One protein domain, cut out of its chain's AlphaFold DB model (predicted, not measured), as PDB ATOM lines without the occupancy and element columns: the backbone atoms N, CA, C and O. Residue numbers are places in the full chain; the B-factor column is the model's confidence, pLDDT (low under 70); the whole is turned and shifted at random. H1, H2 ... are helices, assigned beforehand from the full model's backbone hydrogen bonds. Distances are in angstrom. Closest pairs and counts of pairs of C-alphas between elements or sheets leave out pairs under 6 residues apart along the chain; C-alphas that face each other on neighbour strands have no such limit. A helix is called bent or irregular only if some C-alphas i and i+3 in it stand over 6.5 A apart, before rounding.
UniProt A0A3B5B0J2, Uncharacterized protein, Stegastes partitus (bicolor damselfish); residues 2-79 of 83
ATOM      1  N   GLU A   2      50.001 -14.511 -20.591       64.31
ATOM      2  CA  GLU A   2      49.980 -14.503 -19.111       64.31
ATOM      3  C   GLU A   2      48.624 -14.128 -18.505       64.31
ATOM      4  O   GLU A   2      48.083 -14.913 -17.750       64.31
ATOM      5  N   ALA A   3      47.982 -13.038 -18.940       67.00
ATOM      6  CA  ALA A   3      46.677 -12.636 -18.392       67.00
ATOM      7  C   ALA A   3      45.560 -13.692 -18.542       67.00
ATOM      8  O   ALA A   3      44.644 -13.749 -17.731       67.00
ATOM      9  N   VAL A   4      45.628 -14.537 -19.578       68.44
ATOM     10  CA  VAL A   4      44.676 -15.646 -19.766       68.44
ATOM     11  C   VAL A   4      45.011 -16.787 -18.808       68.44
ATOM     12  O   VAL A   4      44.109 -17.383 -18.235       68.44
ATOM     13  N   VAL A   5      46.298 -17.067 -18.603       71.50
ATOM     14  CA  VAL A   5      46.783 -18.100 -17.680       71.50
ATOM     15  C   VAL A   5      46.516 -17.709 -16.224       71.50
ATOM     16  O   VAL A   5      46.040 -18.539 -15.457       71.50
ATOM     17  N   ASP A   6      46.716 -16.446 -15.859       68.12
ATOM     18  CA  ASP A   6      46.422 -15.919 -14.522       68.12
ATOM     19  C   ASP A   6      44.919 -15.899 -14.241       68.12
ATOM     20  O   ASP A   6      44.485 -16.267 -13.152       68.12
ATOM     21  N   PHE A   7      44.109 -15.558 -15.247       67.19
ATOM     22  CA  PHE A   7      42.654 -15.659 -15.160       67.19
ATOM     23  C   PHE A   7      42.197 -17.109 -14.952       67.19
ATOM     24  O   PHE A   7      41.346 -17.370 -14.105       67.19
ATOM     25  N   LEU A   8      42.794 -18.068 -15.670       66.31
ATOM     26  CA  LEU A   8      42.518 -19.496 -15.487       66.31
ATOM     27  C   LEU A   8      42.965 -19.991 -14.102       66.31
ATOM     28  O   LEU A   8      42.224 -20.725 -13.454       66.31
ATOM     29  N   ASN A   9      44.127 -19.557 -13.610       67.06
ATOM     30  CA  ASN A   9      44.645 -19.937 -12.292       67.06
ATOM     31  C   ASN A   9      43.813 -19.360 -11.140       67.06
ATOM     32  O   ASN A   9      43.553 -20.074 -10.173       67.06
ATOM     33  N   ALA A  10      43.341 -18.115 -11.245       63.62
ATOM     34  CA  ALA A  10      42.422 -17.522 -10.271       63.62
ATOM     35  C   ALA A  10      41.078 -18.269 -10.229       63.62
ATOM     36  O   ALA A  10      40.484 -18.451  -9.169       63.62
ATOM     37  N   PHE A  11      40.627 -18.761 -11.383       61.06
ATOM     38  CA  PHE A  11      39.387 -19.515 -11.506       61.06
ATOM     39  C   PHE A  11      39.473 -20.936 -10.926       61.06
ATOM     40  O   PHE A  11      38.500 -21.439 -10.364       61.06
ATOM     41  N   ILE A  12      40.647 -21.564 -11.041       62.31
ATOM     42  CA  ILE A  12      40.943 -22.911 -10.527       62.31
ATOM     43  C   ILE A  12      41.322 -22.879  -9.032       62.31
ATOM     44  O   ILE A  12      41.014 -23.823  -8.307       62.31
ATOM     45  N   GLY A  13      41.981 -21.814  -8.563       60.12
ATOM     46  CA  GLY A  13      42.518 -21.699  -7.202       60.12
ATOM     47  C   GLY A  13      41.480 -21.394  -6.117       60.12
ATOM     48  O   GLY A  13      41.634 -21.845  -4.984       60.12
ATOM     49  N   GLU A  14      40.398 -20.687  -6.448       56.50
ATOM     50  CA  GLU A  14      39.303 -20.413  -5.516       56.50
ATOM     51  C   GLU A  14      38.090 -21.291  -5.836       56.50
ATOM     52  O   GLU A  14      37.176 -20.895  -6.560       56.50
ATOM     53  N   ALA A  15      38.050 -22.496  -5.262       61.09
ATOM     54  CA  ALA A  15      36.885 -23.387  -5.302       61.09
ATOM     55  C   ALA A  15      35.732 -22.862  -4.415       61.09
ATOM     56  O   ALA A  15      35.238 -23.543  -3.517       61.09
ATOM     57  N   SER A  16      35.317 -21.616  -4.639       71.12
ATOM     58  CA  SER A  16      34.119 -21.019  -4.060       71.12
ATOM     59  C   SER A  16      32.907 -21.323  -4.952       71.12
ATOM     60  O   SER A  16      33.042 -21.575  -6.153       71.12
ATOM     61  N   GLY A  17      31.690 -21.271  -4.397       73.25
ATOM     62  CA  GLY A  17      30.454 -21.466  -5.176       73.25
ATOM     63  C   GLY A  17      30.330 -20.534  -6.394       73.25
ATOM     64  O   GLY A  17      29.624 -20.853  -7.353       73.25
ATOM     65  N   PHE A  18      31.067 -19.418  -6.401       80.94
ATOM     66  CA  PHE A  18      31.172 -18.509  -7.537       80.94
ATOM     67  C   PHE A  18      31.915 -19.127  -8.734       80.94
ATOM     68  O   PHE A  18      31.404 -19.054  -9.851       80.94
ATOM     69  N   SER A  19      33.056 -19.794  -8.514       82.56
ATOM     70  CA  SER A  19      33.813 -20.472  -9.584       82.56
ATOM     71  C   SER A  19      32.978 -21.578 -10.247       82.56
ATOM     72  O   SER A  19      32.887 -21.662 -11.477       82.56
ATOM     73  N   VAL A  20      32.244 -22.355  -9.441       85.31
ATOM     74  CA  VAL A  20      31.316 -23.386  -9.941       85.31
ATOM     75  C   VAL A  20      30.186 -22.767 -10.768       85.31
ATOM     76  O   VAL A  20      29.910 -23.225 -11.878       85.31
ATOM     77  N   THR A  21      29.560 -21.698 -10.267       88.44
ATOM     78  CA  THR A  21      28.463 -21.009 -10.970       88.44
ATOM     79  C   THR A  21      28.929 -20.423 -12.300       88.44
ATOM     80  O   THR A  21      28.263 -20.609 -13.319       88.44
ATOM     81  N   LEU A  22      30.088 -19.757 -12.323       88.25
ATOM     82  CA  LEU A  22      30.628 -19.177 -13.550       88.25
ATOM     83  C   LEU A  22      31.019 -20.272 -14.556       88.25
ATOM     84  O   LEU A  22      30.748 -20.124 -15.746       88.25
ATOM     85  N   SER A  23      31.553 -21.407 -14.092       88.31
ATOM     86  CA  SER A  23      31.864 -22.560 -14.952       88.31
ATOM     87  C   SER A  23      30.609 -23.102 -15.638       88.31
ATOM     88  O   SER A  23      30.568 -23.234 -16.861       88.31
ATOM     89  N   LEU A  24      29.556 -23.372 -14.859       91.44
ATOM     90  CA  LEU A  24      28.260 -23.833 -15.369       91.44
ATOM     91  C   LEU A  24      27.641 -22.828 -16.343       91.44
ATOM     92  O   LEU A  24      27.095 -23.228 -17.371       91.44
ATOM     93  N   PHE A  25      27.759 -21.532 -16.058       92.06
ATOM     94  CA  PHE A  25      27.262 -20.482 -16.938       92.06
ATOM     95  C   PHE A  25      27.998 -20.449 -18.285       92.06
ATOM     96  O   PHE A  25      27.361 -20.338 -19.331       92.06
ATOM     97  N   LEU A  26      29.323 -20.614 -18.293       94.25
ATOM     98  CA  LEU A  26      30.105 -20.699 -19.531       94.25
ATOM     99  C   LEU A  26      29.738 -21.940 -20.357       94.25
ATOM    100  O   LEU A  26      29.565 -21.839 -21.573       94.25
ATOM    101  N   VAL A  27      29.552 -23.094 -19.704       95.88
ATOM    102  CA  VAL A  27      29.057 -24.316 -20.363       95.88
ATOM    103  C   VAL A  27      27.674 -24.074 -20.968       95.88
ATOM    104  O   VAL A  27      27.441 -24.411 -22.130       95.88
ATOM    105  N   PHE A  28      26.774 -23.436 -20.218       96.75
ATOM    106  CA  PHE A  28      25.449 -23.065 -20.702       96.75
ATOM    107  C   PHE A  28      25.520 -22.152 -21.930       96.75
ATOM    108  O   PHE A  28      24.839 -22.427 -22.913       96.75
ATOM    109  N   LEU A  29      26.370 -21.119 -21.932       96.62
ATOM    110  CA  LEU A  29      26.551 -20.240 -23.093       96.62
ATOM    111  C   LEU A  29      27.063 -20.998 -24.324       96.62
ATOM    112  O   LEU A  29      26.579 -20.762 -25.433       96.62
ATOM    113  N   GLY A  30      27.995 -21.937 -24.141       95.88
ATOM    114  CA  GLY A  30      28.481 -22.797 -25.222       95.88
ATOM    115  C   GLY A  30      27.375 -23.677 -25.812       95.88
ATOM    116  O   GLY A  30      27.209 -23.737 -27.033       95.88
ATOM    117  N   LEU A  31      26.569 -24.307 -24.954       96.88
ATOM    118  CA  LEU A  31      25.417 -25.114 -25.370       96.88
ATOM    119  C   LEU A  31      24.339 -24.267 -26.049       96.88
ATOM    120  O   LEU A  31      23.779 -24.683 -27.062       96.88
ATOM    121  N   LEU A  32      24.073 -23.072 -25.526       96.00
ATOM    122  CA  LEU A  32      23.108 -22.133 -26.084       96.00
ATOM    123  C   LEU A  32      23.532 -21.686 -27.487       96.00
ATOM    124  O   LEU A  32      22.720 -21.691 -28.413       96.00
ATOM    125  N   TYR A  33      24.817 -21.372 -27.669       94.00
ATOM    126  CA  TYR A  33      25.385 -21.069 -28.979       94.00
ATOM    127  C   TYR A  33      25.241 -22.259 -29.933       94.00
ATOM    128  O   TYR A  33      24.715 -22.098 -31.036       94.00
ATOM    129  N   TRP A  34      25.635 -23.460 -29.502       93.25
ATOM    130  CA  TRP A  34      25.511 -24.667 -30.318       93.25
ATOM    131  C   TRP A  34      24.065 -24.907 -30.757       93.25
ATOM    132  O   TRP A  34      23.799 -25.070 -31.947       93.25
ATOM    133  N   TYR A  35      23.122 -24.857 -29.814       93.62
ATOM    134  CA  TYR A  35      21.692 -25.005 -30.074       93.62
ATOM    135  C   TYR A  35      21.187 -23.975 -31.087       93.62
ATOM    136  O   TYR A  35      20.424 -24.309 -31.989       93.62
ATOM    137  N   SER A  36      21.652 -22.731 -30.979       93.88
ATOM    138  CA  SER A  36      21.224 -21.645 -31.858       93.88
ATOM    139  C   SER A  36      21.742 -21.757 -33.297       93.88
ATOM    140  O   SER A  36      21.117 -21.210 -34.203       93.88
ATOM    141  N   VAL A  37      22.873 -22.439 -33.521       92.75
ATOM    142  CA  VAL A  37      23.519 -22.561 -34.842       92.75
ATOM    143  C   VAL A  37      23.219 -23.909 -35.502       92.75
ATOM    144  O   VAL A  37      23.136 -23.996 -36.727       92.75
ATOM    145  N   TYR A  38      23.015 -24.963 -34.708       91.19
ATOM    146  CA  TYR A  38      22.809 -26.332 -35.182       91.19
ATOM    147  C   TYR A  38      21.716 -26.487 -36.262       91.19
ATOM    148  O   TYR A  38      21.986 -27.175 -37.254       91.19
ATOM    149  N   PRO A  39      20.534 -25.837 -36.172       88.56
ATOM    150  CA  PRO A  39      19.493 -25.944 -37.199       88.56
ATOM    151  C   PRO A  39      19.947 -25.451 -38.578       88.56
ATOM    152  O   PRO A  39      19.521 -25.975 -39.603       88.56
ATOM    153  N   PHE A  40      20.869 -24.491 -38.619       89.69
ATOM    154  CA  PHE A  40      21.405 -23.928 -39.857       89.69
ATOM    155  C   PHE A  40      22.516 -24.788 -40.480       89.69
ATOM    156  O   PHE A  40      23.043 -24.449 -41.537       89.69
ATOM    157  N   SER A  41      22.875 -25.919 -39.862       89.00
ATOM    158  CA  SER A  41      23.895 -26.834 -40.396       89.00
ATOM    159  C   SER A  41      23.393 -27.727 -41.535       89.00
ATOM    160  O   SER A  41      24.203 -28.404 -42.165       89.00
ATOM    161  N   VAL A  42      22.086 -27.742 -41.826       91.88
ATOM    162  CA  VAL A  42      21.493 -28.617 -42.856       91.88
ATOM    163  C   VAL A  42      22.123 -28.381 -44.228       91.88
ATOM    164  O   VAL A  42      22.550 -29.335 -44.872       91.88
ATOM    165  N   LEU A  43      22.264 -27.121 -44.649       91.19
ATOM    166  CA  LEU A  43      22.854 -26.785 -45.948       91.19
ATOM    167  C   LEU A  43      24.321 -27.225 -46.022       91.19
ATOM    168  O   LEU A  43      24.735 -27.816 -47.018       91.19
ATOM    169  N   SER A  44      25.077 -27.021 -44.940       91.25
ATOM    170  CA  SER A  44      26.459 -27.491 -44.828       91.25
ATOM    171  C   SER A  44      26.562 -29.015 -44.951       91.25
ATOM    172  O   SER A  44      27.440 -29.502 -45.662       91.25
ATOM    173  N   ARG A  45      25.639 -29.778 -44.344       92.75
ATOM    174  CA  ARG A  45      25.585 -31.248 -44.479       92.75
ATOM    175  C   ARG A  45      25.284 -31.697 -45.907       92.75
ATOM    176  O   ARG A  45      25.778 -32.734 -46.332       92.75
ATOM    177  N   CYS A  46      24.505 -30.914 -46.647       92.38
ATOM    178  CA  CYS A  46      24.221 -31.154 -48.060       92.38
ATOM    179  C   CYS A  46      25.341 -30.677 -49.001       92.38
ATOM    180  O   CYS A  46      25.195 -30.792 -50.214       92.38
ATOM    181  N   GLY A  47      26.439 -30.113 -48.481       92.25
ATOM    182  CA  GLY A  47      27.521 -29.556 -49.297       92.25
ATOM    183  C   GLY A  47      27.148 -28.261 -50.029       92.25
ATOM    184  O   GLY A  47      27.855 -27.847 -50.947       92.25
ATOM    185  N   ILE A  48      26.047 -27.614 -49.636       93.75
ATOM    186  CA  ILE A  48      25.605 -26.343 -50.211       93.75
ATOM    187  C   ILE A  48      26.399 -25.218 -49.555       93.75
ATOM    188  O   ILE A  48      26.517 -25.144 -48.333       93.75
ATOM    189  N   LYS A  49      26.947 -24.324 -50.377       92.31
ATOM    190  CA  LYS A  49      27.679 -23.150 -49.906       92.31
ATOM    191  C   LYS A  49      26.686 -22.095 -49.409       92.31
ATOM    192  O   LYS A  49      25.777 -21.718 -50.145       92.31
ATOM    193  N   HIS A  50      26.880 -21.614 -48.186       91.81
ATOM    194  CA  HIS A  50      26.036 -20.594 -47.563       91.81
ATOM    195  C   HIS A  50      26.864 -19.696 -46.629       91.81
ATOM    196  O   HIS A  50      27.882 -20.150 -46.088       91.81
ATOM    197  N   PRO A  51      26.444 -18.442 -46.387       93.50
ATOM    198  CA  PRO A  51      27.081 -17.601 -45.390       93.50
ATOM    199  C   PRO A  51      26.844 -18.138 -43.976       93.50
ATOM    200  O   PRO A  51      25.858 -18.832 -43.691       93.50
ATOM    201  N   LYS A  52      27.775 -17.815 -43.073       91.50
ATOM    202  CA  LYS A  52      27.707 -18.257 -41.681       91.50
ATOM    203  C   LYS A  52      26.516 -17.596 -40.972       91.50
ATOM    204  O   LYS A  52      26.475 -16.370 -40.918       91.50
ATOM    205  N   PRO A  53      25.599 -18.391 -40.397       93.19
ATOM    206  CA  PRO A  53      24.416 -17.881 -39.720       93.19
ATOM    207  C   PRO A  53      24.787 -17.180 -38.413       93.19
ATOM    208  O   PRO A  53      25.675 -17.619 -37.678       93.19
ATOM    209  N   VAL A  54      24.048 -16.125 -38.085       93.38
ATOM    210  CA  VAL A  54      24.043 -15.549 -36.740       93.38
ATOM    211  C   VAL A  54      23.226 -16.471 -35.820       93.38
ATOM    212  O   VAL A  54      22.150 -16.918 -36.230       93.38
ATOM    213  N   PRO A  55      23.687 -16.752 -34.585       93.31
ATOM    214  CA  PRO A  55      22.892 -17.414 -33.551       93.31
ATOM    215  C   PRO A  55      21.437 -16.940 -33.528       93.31
ATOM    216  O   PRO A  55      21.186 -15.736 -33.496       93.31
ATOM    217  N   PHE A  56      20.489 -17.880 -33.546       92.44
ATOM    218  CA  PHE A  56      19.028 -17.672 -33.522       92.44
ATOM    219  C   PHE A  56      18.410 -17.021 -34.767       92.44
ATOM    220  O   PHE A  56      17.319 -17.409 -35.173       92.44
ATOM    221  N   LEU A  57      19.080 -16.045 -35.374       93.12
ATOM    222  CA  LEU A  57      18.515 -15.207 -36.437       93.12
ATOM    223  C   LEU A  57      18.895 -15.673 -37.846       93.12
ATOM    224  O   LEU A  57      18.270 -15.264 -38.827       93.12
ATOM    225  N   GLY A  58      19.926 -16.507 -37.973       92.38
ATOM    226  CA  GLY A  58      20.443 -16.930 -39.267       92.38
ATOM    227  C   GLY A  58      21.015 -15.750 -40.051       92.38
ATOM    228  O   GLY A  58      21.778 -14.947 -39.518       92.38
ATOM    229  N   ASN A  59      20.641 -15.638 -41.327       93.31
ATOM    230  CA  ASN A  59      21.153 -14.618 -42.249       93.31
ATOM    231  C   ASN A  59      20.126 -13.518 -42.571       93.31
ATOM    232  O   ASN A  59      20.273 -12.816 -43.568       93.31
ATOM    233  N   ILE A  60      19.092 -13.331 -41.741       91.69
ATOM    234  CA  ILE A  60      18.019 -12.346 -41.995       91.69
ATOM    235  C   ILE A  60      18.569 -10.929 -42.228       91.69
ATOM    236  O   ILE A  60      18.083 -10.207 -43.098       91.69
ATOM    237  N   PHE A  61      19.624 -10.536 -41.509       92.38
ATOM    238  CA  PHE A  61      20.223  -9.204 -41.651       92.38
ATOM    239  C   PHE A  61      20.848  -8.935 -43.018       92.38
ATOM    240  O   PHE A  61      20.999  -7.768 -43.381       92.38
ATOM    241  N   LEU A  62      21.152  -9.981 -43.791       91.31
ATOM    242  CA  LEU A  62      21.644  -9.841 -45.156       91.31
ATOM    243  C   LEU A  62      20.641  -9.068 -46.030       91.31
ATOM    244  O   LEU A  62      21.039  -8.313 -46.906       91.31
ATOM    245  N   PHE A  63      19.344  -9.185 -45.735       91.31
ATOM    246  CA  PHE A  63      18.256  -8.613 -46.529       91.31
ATOM    247  C   PHE A  63      17.738  -7.263 -46.015       91.31
ATOM    248  O   PHE A  63      16.732  -6.755 -46.508       91.31
ATOM    249  N   ARG A  64      18.427  -6.638 -45.049       91.38
ATOM    250  CA  ARG A  64      17.994  -5.359 -44.452       91.38
ATOM    251  C   ARG A  64      17.894  -4.216 -45.472       91.38
ATOM    252  O   ARG A  64      17.092  -3.309 -45.284       91.38
ATOM    253  N   GLN A  65      18.712  -4.248 -46.522       88.69
ATOM    254  CA  GLN A  65      18.779  -3.207 -47.556       88.69
ATOM    255  C   GLN A  65      18.044  -3.599 -48.851       88.69
ATOM    256  O   GLN A  65      18.175  -2.925 -49.869       88.69
ATOM    257  N   GLY A  66      17.269  -4.687 -48.819       90.31
ATOM    258  CA  GLY A  66      16.533  -5.209 -49.967       90.31
ATOM    259  C   GLY A  66      16.847  -6.675 -50.252       90.31
ATOM    260  O   GLY A  66      17.834  -7.229 -49.775       90.31
ATOM    261  N   PHE A  67      15.986  -7.312 -51.045       90.31
ATOM    262  CA  PHE A  67      16.047  -8.755 -51.278       90.31
ATOM    263  C   PHE A  67      16.989  -9.160 -52.424       90.31
ATOM    264  O   PHE A  67      17.740 -10.126 -52.317       90.31
ATOM    265  N   PHE A  68      16.978  -8.404 -53.525       93.00
ATOM    266  CA  PHE A  68      17.651  -8.801 -54.766       93.00
ATOM    267  C   PHE A  68      19.164  -8.575 -54.763       93.00
ATOM    268  O   PHE A  68      19.899  -9.412 -55.283       93.00
ATOM    269  N   SER A  69      19.641  -7.472 -54.174       92.19
ATOM    270  CA  SER A  69      21.082  -7.173 -54.146       92.19
ATOM    271  C   SER A  69      21.871  -8.275 -53.425       92.19
ATOM    272  O   SER A  69      22.757  -8.858 -54.056       92.19
ATOM    273  N   PRO A  70      21.511  -8.667 -52.186       92.19
ATOM    274  CA  PRO A  70      22.239  -9.710 -51.470       92.19
ATOM    275  C   PRO A  70      22.138 -11.081 -52.134       92.19
ATOM    276  O   PRO A  70      23.093 -11.848 -52.088       92.19
ATOM    277  N   LEU A  71      21.012 -11.384 -52.791       92.50
ATOM    278  CA  LEU A  71      20.856 -12.622 -53.550       92.50
ATOM    279  C   LEU A  71      21.842 -12.682 -54.725       92.50
ATOM    280  O   LEU A  71      22.487 -13.707 -54.947       92.50
ATOM    281  N   SER A  72      21.995 -11.570 -55.453       93.31
ATOM    282  CA  SER A  72      22.961 -11.479 -56.553       93.31
ATOM    283  C   SER A  72      24.402 -11.664 -56.067       93.31
ATOM    284  O   SER A  72      25.199 -12.332 -56.727       93.31
ATOM    285  N   ASP A  73      24.724 -11.137 -54.885       93.69
ATOM    286  CA  ASP A  73      26.046 -11.271 -54.279       93.69
ATOM    287  C   ASP A  73      26.284 -12.684 -53.737       93.69
ATOM    288  O   ASP A  73      27.390 -13.215 -53.885       93.69
ATOM    289  N   LEU A  74      25.249 -13.347 -53.210       93.38
ATOM    290  CA  LEU A  74      25.295 -14.760 -52.823       93.38
ATOM    291  C   LEU A  74      25.683 -15.639 -54.010       93.38
ATOM    292  O   LEU A  74      26.615 -16.431 -53.909       93.38
ATOM    293  N   ILE A  75      25.022 -15.448 -55.155       93.88
ATOM    294  CA  ILE A  75      25.274 -16.241 -56.364       93.88
ATOM    295  C   ILE A  75      26.700 -16.014 -56.877       93.88
ATOM    296  O   ILE A  75      27.377 -16.962 -57.277       93.88
ATOM    297  N   LYS A  76      27.194 -14.769 -56.839       94.31
ATOM    298  CA  LYS A  76      28.573 -14.444 -57.246       94.31
ATOM    299  C   LYS A  76      29.621 -15.087 -56.334       94.31
ATOM    300  O   LYS A  76      30.656 -15.528 -56.820       94.31
ATOM    301  N   THR A  77      29.370 -15.127 -55.027       94.06
ATOM    302  CA  THR A  77      30.356 -15.565 -54.021       94.06
ATOM    303  C   THR A  77      30.303 -17.067 -53.729       94.06
ATOM    304  O   THR A  77      31.341 -17.694 -53.525       94.06
ATOM    305  N   HIS A  78      29.110 -17.662 -53.738       93.75
ATOM    306  CA  HIS A  78      28.869 -19.058 -53.362       93.75
ATOM    307  C   HIS A  78      28.520 -19.944 -54.572       93.75
ATOM    308  O   HIS A  78      28.624 -21.167 -54.479       93.75
ATOM    309  N   GLY A  79      28.220 -19.352 -55.731       92.00
ATOM    310  CA  GLY A  79      27.928 -20.049 -56.985       92.00
ATOM    311  C   GLY A  79      26.432 -20.169 -57.278       92.00
ATOM    312  O   GLY A  79      25.591 -19.624 -56.574       92.00
TER     313      GLY A  79
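This is residues 2 to 79 of the 83 residues of an uncharacterized protein of Stegastes partitus (bicolor damselfish) (UniProt A0A3B5B0J2). One long helix, H2, is a shaft that makes most of the length; at its first end the shorter helix H1 folds back at a corner, and at its other end sits a small, loose head of loop with the short helix H3 and the helix H4. The shaft has a kink near residue 39, beyond which the unnamed stretch of residues 46 to 59 folds back along the last part of H2 before the chain turns away into H3 and H4. Residues 2 to 9 of H1 stick out from one end, and residues 24 to 31 of H2 are bare of neighbours. The printed part has 78 residues with four named helices, in the order H1, H2, H3, H4, and no named strand; the class is all helix. The whole is extended, with a radius of gyration of the C-alphas of 19.5 A and spans of 55 by 25 by 24 A.

The longest helix, H2, holds the 29 residues from Gly 17 to Arg 45 and measures 40.8 A from first to last C-alpha. It begins at C-alpha 17, at (30.454, -21.466, -5.176), and ends at C-alpha 45, at (25.585, -31.248, -44.479). H2 is irregular: C-alphas 36 and 39 are 7.1 A apart, where about 5 A is found in a regular helix. Before it comes H1, residues 2 to 13, 15.8 A long, with C-alpha 2 at (49.980, -14.503, -19.111). After it, beyond residues 46 to 59, comes H3, the four residues 60 to 63, 5.9 A from first to last C-alpha. H4 takes residues 68 to 78, is 15.3 A long, and ends at C-alpha 78, at (28.869, -19.058, -53.362).

H2 touches no helix. Near residue 39 it has a kink of 56 degrees. H1 and H2 are close but not clearly touching, with 2 pairs of C-alphas within 8 A. Their closest C-alphas are those of Phe 11 and Ser 19, 6.0 A apart. Their lines stand at a steep tilt of 61 degrees, and the two helices run opposite ways, with centres 22.0 A apart. Toward the other end, H3 and H4 are also close but not clearly touching, with 2 pairs of C-alphas within 8 A; the closest are those of Leu 62 and Pro 70, 6.3 A apart, and the two centres are 12.0 A apart. H2 is apart from both H3 and H4, and H1 is apart from H3 and H4 as well. In the backbone, every pair of O i and N i+4 is within hydrogen-bond range in H1 and H4, while in H2 19 of 25 are. H3 is too short for such a pair, but its one pair of O i and N i+3 is within range.

The two C-alphas farthest apart are those of Gly 13 and Phe 68, at 55.2 A, and the C-alphas of Glu 2 and Gly 79 are 44.2 A apart. Residues 13 to 18 and residues 64 to 69 also stand free. Without the stretches that stand free, the body has 50 residues, spans 50 by 23 by 18 A and has a radius of gyration of 16.2 A. The links from H1 to H2 and from H3 to H4 are tight, with 3 and 4 residues, and the link from H2 to H3 is long, with 14. The printed part has no cut between residues 2 and 79. The mean pLDDT of the printed part is 86.6. The confidence is low, under 70, in 13 residues, namely 2 to 4 and 6 to 15; the mean pLDDT of H1 is 66.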